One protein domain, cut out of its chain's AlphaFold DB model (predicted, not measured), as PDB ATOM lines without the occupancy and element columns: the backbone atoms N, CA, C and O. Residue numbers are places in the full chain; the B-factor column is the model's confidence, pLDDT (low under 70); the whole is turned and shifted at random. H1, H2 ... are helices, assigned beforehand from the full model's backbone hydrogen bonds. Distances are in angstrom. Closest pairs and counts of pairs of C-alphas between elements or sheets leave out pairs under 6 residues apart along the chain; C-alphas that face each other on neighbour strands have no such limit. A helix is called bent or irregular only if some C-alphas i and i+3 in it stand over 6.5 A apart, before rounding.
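This is residues 8 to 61 of the 62 residues of an uncharacterized protein of Phycomyces blakesleeanus (strain ATCC 8743b / DSM 1359 / FGSC 10004 / NBRC 33097 / NRRL 1555) (UniProt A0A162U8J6). Look first at one long helix, H1, bent into two arms, which makes one end of a thin rod; a long looping link, residues 34 to 49, leads from it to a short helix, H2, at the other end. The helices do not fold back on each other, and residues 8 to 27 of H1 stick out free at one end, as do residues 49 to 61 at the other. The printed part has 54 residues with two named helices, H1 then H2, and no named strand; its class is all helix. It is extended, with a radius of gyration of the C-alphas of 18.4 A and spans of 64 by 21 by 15 A.

Start with H1, residues 8 to 33, assigned as one helix by its hydrogen bonds but bent: C-alphas 17 and 20 are 6.6 A apart. Its arms H1a, residues 8 to 17, and H1b, residues 20 to 33, stand at a steep tilt of 39 degrees. H2, residues 50 to 59, is apart from H1a and from H1b. In H1a and H1b every O i to N i+4 pair is within hydrogen-bond range; in H2, 5 of 6 are.

Find C-alpha 8 at (-34.872, 43.401, -52.966); from there H1a runs 14.4 A to C-alpha 17. Pick up H1b at Pro 20 and go 19.7 A to C-alpha 33 at (-43.946, 29.547, -21.479). H2 runs 14.7 A from Met 50 to C-alpha 59 at (-37.923, 11.975, -0.518).

The two C-alphas farthest apart, those of Ala 8 and Leu 61, are 64.5 A apart. The printed part has no cut, and the link from H1 to H2 is long, with 16 residues. Look at the B-factor column for the model's pLDDT: its mean is 79.7 over the printed part, and residues 39 to 56 and 58 to 61 are under 70.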
ATOM      1  N   ALA A   8     -33.812  44.372 -53.229       85.19
ATOM      2  CA  ALA A   8     -34.872  43.401 -52.966       85.19
ATOM      3  C   ALA A   8     -34.317  41.990 -52.701       85.19
ATOM      4  O   ALA A   8     -34.712  41.351 -51.727       85.19
ATOM      5  N   GLY A   9     -33.343  41.536 -53.500       86.62
ATOM      6  CA  GLY A   9     -32.670  40.250 -53.303       86.62
ATOM      7  C   GLY A   9     -31.972  40.150 -51.945       86.62
ATOM      8  O   GLY A   9     -32.110  39.141 -51.260       86.62
ATOM      9  N   ARG A  10     -31.312  41.223 -51.490       86.69
ATOM     10  CA  ARG A  10     -30.658  41.253 -50.169       86.69
ATOM     11  C   ARG A  10     -31.658  41.087 -49.021       86.69
ATOM     12  O   ARG A  10     -31.390  40.333 -48.092       86.69
ATOM     13  N   ARG A  11     -32.814  41.756 -49.103       86.62
ATOM     14  CA  ARG A  11     -33.899  41.623 -48.112       86.62
ATOM     15  C   ARG A  11     -34.465  40.209 -48.099       86.62
ATOM     16  O   ARG A  11     -34.651  39.647 -47.025       86.62
ATOM     17  N   LEU A  12     -34.684  39.623 -49.276       92.12
ATOM     18  CA  LEU A  12     -35.176  38.255 -49.395       92.12
ATOM     19  C   LEU A  12     -34.198  37.254 -48.767       92.12
ATOM     20  O   LEU A  12     -34.620  36.416 -47.978       92.12
ATOM     21  N   THR A  13     -32.895  37.382 -49.032       89.94
ATOM     22  CA  THR A  13     -31.875  36.544 -48.384       89.94
ATOM     23  C   THR A  13     -31.908  36.692 -46.864       89.94
ATOM     24  O   THR A  13     -31.866  35.689 -46.157       89.94
ATOM     25  N   THR A  14     -32.039  37.916 -46.343       93.75
ATOM     26  CA  THR A  14     -32.171  38.135 -44.896       93.75
ATOM     27  C   THR A  14     -33.396  37.431 -44.327       93.75
ATOM     28  O   THR A  14     -33.276  36.775 -43.298       93.75
ATOM     29  N   VAL A  15     -34.550  37.515 -44.993       93.81
ATOM     30  CA  VAL A  15     -35.771  36.827 -44.546       93.81
ATOM     31  C   VAL A  15     -35.581  35.313 -44.572       93.81
ATOM     32  O   VAL A  15     -35.892  34.660 -43.584       93.81
ATOM     33  N   ILE A  16     -35.010  34.760 -45.644       94.81
ATOM     34  CA  ILE A  16     -34.750  33.317 -45.773       94.81
ATOM     35  C   ILE A  16     -33.847  32.810 -44.640       94.81
ATOM     36  O   ILE A  16     -34.073  31.721 -44.121       94.81
ATOM     37  N   VAL A  17     -32.849  33.596 -44.230       95.00
ATOM     38  CA  VAL A  17     -31.919  33.217 -43.155       95.00
ATOM     39  C   VAL A  17     -32.523  33.444 -41.764       95.00
ATOM     40  O   VAL A  17     -32.371  32.603 -40.880       95.00
ATOM     41  N   ALA A  18     -33.214  34.562 -41.548       96.38
ATOM     42  CA  ALA A  18     -33.732  34.938 -40.235       96.38
ATOM     43  C   ALA A  18     -35.023  34.191 -39.862       96.38
ATOM     44  O   ALA A  18     -35.205  33.834 -38.697       96.38
ATOM     45  N   ALA A  19     -35.904  33.929 -40.832       97.19
ATOM     46  CA  ALA A  19     -37.184  33.262 -40.605       97.19
ATOM     47  C   ALA A  19     -37.060  31.909 -39.873       97.19
ATOM     48  O   ALA A  19     -37.735  31.754 -38.857       97.19
ATOM     49  N   PRO A  20     -36.203  30.948 -40.282       96.31
ATOM     50  CA  PRO A  20     -36.114  29.659 -39.592       96.31
ATOM     51  C   PRO A  20     -35.642  29.792 -38.138       96.31
ATOM     52  O   PRO A  20     -36.167  29.110 -37.260       96.31
ATOM     53  N   ILE A  21     -34.706  30.708 -37.859       96.44
ATOM     54  CA  ILE A  21     -34.219  30.974 -36.495       96.44
ATOM     55  C   ILE A  21     -35.356  31.521 -35.628       96.44
ATOM     56  O   ILE A  21     -35.555  31.082 -34.492       96.44
ATOM     57  N   MET A  22     -36.120  32.466 -36.176       97.06
ATOM     58  CA  MET A  22     -37.229  33.107 -35.476       97.06
ATOM     59  C   MET A  22     -38.354  32.103 -35.186       97.06
ATOM     60  O   MET A  22     -38.827  32.023 -34.051       97.06
ATOM     61  N   VAL A  23     -38.704  31.257 -36.162       97.31
ATOM     62  CA  VAL A  23     -39.696  30.179 -36.001       97.31
ATOM     63  C   VAL A  23     -39.253  29.175 -34.935       97.31
ATOM     64  O   VAL A  23     -40.023  28.884 -34.019       97.31
ATOM     65  N   ALA A  24     -38.010  28.686 -34.994       95.81
ATOM     66  CA  ALA A  24     -37.495  27.728 -34.015       95.81
ATOM     67  C   ALA A  24     -37.484  28.310 -32.593       95.81
ATOM     68  O   ALA A  24     -37.925  27.658 -31.645       95.81
ATOM     69  N   THR A  25     -37.029  29.556 -32.446       94.88
ATOM     70  CA  THR A  25     -36.966  30.238 -31.146       94.88
ATOM     71  C   THR A  25     -38.361  30.452 -30.569       94.88
ATOM     72  O   THR A  25     -38.604  30.126 -29.406       94.88
ATOM     73  N   THR A  26     -39.295  30.931 -31.393       95.75
ATOM     74  CA  THR A  26     -40.694  31.137 -30.998       95.75
ATOM     75  C   THR A  26     -41.337  29.825 -30.565       95.75
ATOM     76  O   THR A  26     -41.975  29.771 -29.517       95.75
ATOM     77  N   TRP A  27     -41.112  28.740 -31.308       94.56
ATOM     78  CA  TRP A  27     -41.646  27.424 -30.964       94.56
ATOM     79  C   TRP A  27     -41.096  26.878 -29.641       94.56
ATOM     80  O   TRP A  27     -41.847  26.366 -28.808       94.56
ATOM     81  N   ILE A  28     -39.787  27.013 -29.410       90.69
ATOM     82  CA  ILE A  28     -39.157  26.589 -28.151       90.69
ATOM     83  C   ILE A  28     -39.710  27.397 -26.976       90.69
ATOM     84  O   ILE A  28     -40.002  26.827 -25.922       90.69
ATOM     85  N   LEU A  29     -39.856  28.712 -27.143       90.25
ATOM     86  CA  LEU A  29     -40.433  29.573 -26.116       90.25
ATOM     87  C   LEU A  29     -41.897  29.227 -25.856       90.25
ATOM     88  O   LEU A  29     -42.280  29.138 -24.696       90.25
ATOM     89  N   TYR A  30     -42.684  28.948 -26.893       91.62
ATOM     90  CA  TYR A  30     -44.075  28.522 -26.755       91.62
ATOM     91  C   TYR A  30     -44.201  27.246 -25.910       91.62
ATOM     92  O   TYR A  30     -44.968  27.207 -24.947       91.62
ATOM     93  N   LYS A  31     -43.367  26.236 -26.189       86.69
ATOM     94  CA  LYS A  31     -43.320  25.002 -25.391       86.69
ATOM     95  C   LYS A  31     -42.995  25.253 -23.917       86.69
ATOM     96  O   LYS A  31     -43.542  24.580 -23.052       86.69
ATOM     97  N   ARG A  32     -42.133  26.225 -23.616       83.12
ATOM     98  CA  ARG A  32     -41.731  26.528 -22.233       83.12
ATOM     99  C   ARG A  32     -42.725  27.412 -21.493       83.12
ATOM    100  O   ARG A  32     -43.040  27.135 -20.346       83.12
ATOM    101  N   LEU A  33     -43.162  28.496 -22.127       85.88
ATOM    102  CA  LEU A  33     -43.946  29.547 -21.479       85.88
ATOM    103  C   LEU A  33     -45.439  29.229 -21.459       85.88
ATOM    104  O   LEU A  33     -46.115  29.618 -20.516       85.88
ATOM    105  N   VAL A  34     -45.949  28.541 -22.486       88.69
ATOM    106  CA  VAL A  34     -47.380  28.231 -22.600       88.69
ATOM    107  C   VAL A  34     -47.658  26.783 -22.218       88.69
ATOM    108  O   VAL A  34     -48.562  26.530 -21.431       88.69
ATOM    109  N   LEU A  35     -46.876  25.829 -22.733       87.50
ATOM    110  CA  LEU A  35     -47.091  24.408 -22.426       87.50
ATOM    111  C   LEU A  35     -46.431  23.964 -21.113       87.50
ATOM    112  O   LEU A  35     -46.694  22.856 -20.656       87.50
ATOM    113  N   GLY A  36     -45.565  24.789 -20.517       80.88
ATOM    114  CA  GLY A  36     -44.847  24.431 -19.291       80.88
ATOM    115  C   GLY A  36     -43.879  23.253 -19.457       80.88
ATOM    116  O   GLY A  36     -43.477  22.660 -18.459       80.88
ATOM    117  N   GLU A  37     -43.498  22.886 -20.692       78.50
ATOM    118  CA  GLU A  37     -42.527  21.812 -20.920       78.50
ATOM    119  C   GLU A  37     -41.170  22.231 -20.327       78.50
ATOM    120  O   GLU A  37     -40.553  23.212 -20.758       78.50
ATOM    121  N   GLU A  38     -40.683  21.465 -19.348       71.81
ATOM    122  CA  GLU A  38     -39.361  21.678 -18.763       71.81
ATOM    123  C   GLU A  38     -38.257  21.580 -19.836       71.81
ATOM    124  O   GLU A  38     -38.349  20.839 -20.823       71.81
ATOM    125  N   ARG A  39     -37.173  22.350 -19.659       66.81
ATOM    126  CA  ARG A  39     -36.061  22.397 -20.622       66.81
ATOM    127  C   ARG A  39     -35.460  20.999 -20.767       66.81
ATOM    128  O   ARG A  39     -34.895  20.486 -19.813       66.81
ATOM    129  N   ARG A  40     -35.533  20.402 -21.958       65.88
ATOM    130  CA  ARG A  40     -34.886  19.108 -22.226       65.88
ATOM    131  C   ARG A  40     -33.363  19.277 -22.221       65.88
ATOM    132  O   ARG A  40     -32.849  20.174 -22.896       65.88
ATOM    133  N   VAL A  41     -32.651  18.456 -21.446       66.69
ATOM    134  CA  VAL A  41     -31.198  18.267 -21.601       66.69
ATOM    135  C   VAL A  41     -30.936  17.394 -22.825       66.69
ATOM    136  O   VAL A  41     -31.815  16.662 -23.280       66.69
ATOM    137  N   SER A  42     -29.703  17.439 -23.329       60.88
ATOM    138  CA  SER A  42     -29.186  16.546 -24.376       60.88
ATOM    139  C   SER A  42     -29.377  15.052 -24.068       60.88
ATOM    140  O   SER A  42     -29.357  14.247 -24.987       60.88
ATOM    141  N   ASP A  43     -29.626  14.701 -22.804       64.38
ATOM    142  CA  ASP A  43     -29.876  13.341 -22.317       64.38
ATOM    143  C   ASP A  43     -31.380  12.970 -22.254       64.38
ATOM    144  O   ASP A  43     -31.788  12.030 -21.577       64.38
ATOM    145  N   GLY A  44     -32.256  13.769 -22.877       62.16
ATOM    146  CA  GLY A  44     -33.703  13.511 -22.965       62.16
ATOM    147  C   GLY A  44     -34.500  13.749 -21.676       62.16
ATOM    148  O   GLY A  44     -35.730  13.766 -21.708       62.16
ATOM    149  N   ARG A  45     -33.826  13.986 -20.547       60.78
ATOM    150  CA  ARG A  45     -34.462  14.325 -19.267       60.78
ATOM    151  C   ARG A  45     -34.832  15.804 -19.204       60.78
ATOM    152  O   ARG A  45     -34.272  16.646 -19.907       60.78
ATOM    153  N   ALA A  46     -35.773  16.133 -18.337       59.38
ATOM    154  CA  ALA A  46     -36.069  17.512 -18.006       59.38
ATOM    155  C   ALA A  46     -34.989  18.096 -17.071       59.38
ATOM    156  O   ALA A  46     -34.544  17.424 -16.135       59.38
ATOM    157  N   ILE A  47     -34.522  19.323 -17.331       60.62
ATOM    158  CA  ILE A  47     -33.611  20.042 -16.433       60.62
ATOM    159  C   ILE A  47     -34.403  20.459 -15.200       60.62
ATOM    160  O   ILE A  47     -35.059  21.500 -15.190       60.62
ATOM    161  N   ARG A  48     -34.269  19.663 -14.143       62.94
ATOM    162  CA  ARG A  48     -34.639  20.074 -12.793       62.94
ATOM    163  C   ARG A  48     -33.548  21.000 -12.242       62.94
ATOM    164  O   ARG A  48     -32.363  20.684 -12.402       62.94
ATOM    165  N   PRO A  49     -33.899  22.123 -11.591       65.50
ATOM    166  CA  PRO A  49     -32.938  22.899 -10.813       65.50
ATOM    167  C   PRO A  49     -32.204  21.976  -9.831       65.50
ATOM    168  O   PRO A  49     -32.824  21.071  -9.272       65.50
ATOM    169  N   MET A  50     -30.906  22.197  -9.596       63.75
ATOM    170  CA  MET A  50     -30.104  21.381  -8.661       63.75
ATOM    171  C   MET A  50     -30.808  21.182  -7.307       63.75
ATOM    172  O   MET A  50     -30.896  20.057  -6.829       63.75
ATOM    173  N   GLY A  51     -31.426  22.237  -6.764       64.38
ATOM    174  CA  GLY A  51     -32.153  22.170  -5.491       64.38
ATOM    175  C   GLY A  51     -33.444  21.337  -5.503       64.38
ATOM    176  O   GLY A  51     -33.900  20.915  -4.447       64.38
ATOM    177  N   VAL A  52     -34.035  21.064  -6.673       67.81
ATOM    178  CA  VAL A  52     -35.189  20.150  -6.803       67.81
ATOM    179  C   VAL A  52     -34.711  18.696  -6.834       67.81
ATOM    180  O   VAL A  52     -35.326  17.841  -6.207       67.81
ATOM    181  N   ARG A  53     -33.562  18.417  -7.474       65.38
ATOM    182  CA  ARG A  53     -32.975  17.062  -7.502       65.38
ATOM    183  C   ARG A  53     -32.628  16.557  -6.104       65.38
ATOM    184  O   ARG A  53     -32.859  15.391  -5.819       65.38
ATOM    185  N   GLU A  54     -32.075  17.422  -5.255       64.81
ATOM    186  CA  GLU A  54     -31.727  17.065  -3.873       64.81
ATOM    187  C   GLU A  54     -32.963  16.778  -3.018       64.81
ATOM    188  O   GLU A  54     -32.936  15.861  -2.203       64.81
ATOM    189  N   ARG A  55     -34.054  17.530  -3.224       67.38
ATOM    190  CA  ARG A  55     -35.318  17.316  -2.510       67.38
ATOM    191  C   ARG A  55     -35.951  15.978  -2.896       67.38
ATOM    192  O   ARG A  55     -36.203  15.164  -2.018       67.38
ATOM    193  N   ASP A  56     -36.071  15.701  -4.194       68.12
ATOM    194  CA  ASP A  56     -36.635  14.438  -4.689       68.12
ATOM    195  C   ASP A  56     -35.781  13.216  -4.304       68.12
ATOM    196  O   ASP A  56     -36.316  12.149  -4.014       68.12
ATOM    197  N   ALA A  57     -34.447  13.349  -4.298       70.25
ATOM    198  CA  ALA A  57     -33.548  12.269  -3.880       70.25
ATOM    199  C   ALA A  57     -33.678  11.951  -2.384       70.25
ATOM    200  O   ALA A  57     -33.510  10.803  -1.980       70.25
ATOM    201  N   LYS A  58     -33.976  12.966  -1.569       67.56
ATOM    202  CA  LYS A  58     -34.193  12.814  -0.131       67.56
ATOM    203  C   LYS A  58     -35.563  12.203   0.170       67.56
ATOM    204  O   LYS A  58     -35.655  11.375   1.068       67.56
ATOM    205  N   ASP A  59     -36.577  12.548  -0.621       69.12
ATOM    206  CA  ASP A  59     -37.923  11.975  -0.518       69.12
ATOM    207  C   ASP A  59     -37.996  10.519  -1.020       69.12
ATOM    208  O   ASP A  59     -38.857   9.775  -0.574       69.12
ATOM    209  N   GLN A  60     -37.084  10.078  -1.900       68.19
ATOM    210  CA  GLN A  60     -36.969   8.664  -2.312       68.19
ATOM    211  C   GLN A  60     -36.225   7.768  -1.307       68.19
ATOM    212  O   GLN A  60     -36.239   6.548  -1.466       68.19
ATOM    213  N   LEU A  61     -35.527   8.353  -0.328       68.81
ATOM    214  CA  LEU A  61     -34.776   7.619   0.697       68.81
ATOM    215  C   LEU A  61     -35.549   7.438   2.017       68.81
ATOM    216  O   LEU A  61     -35.028   6.786   2.924       68.81
TER     217      LEU A  61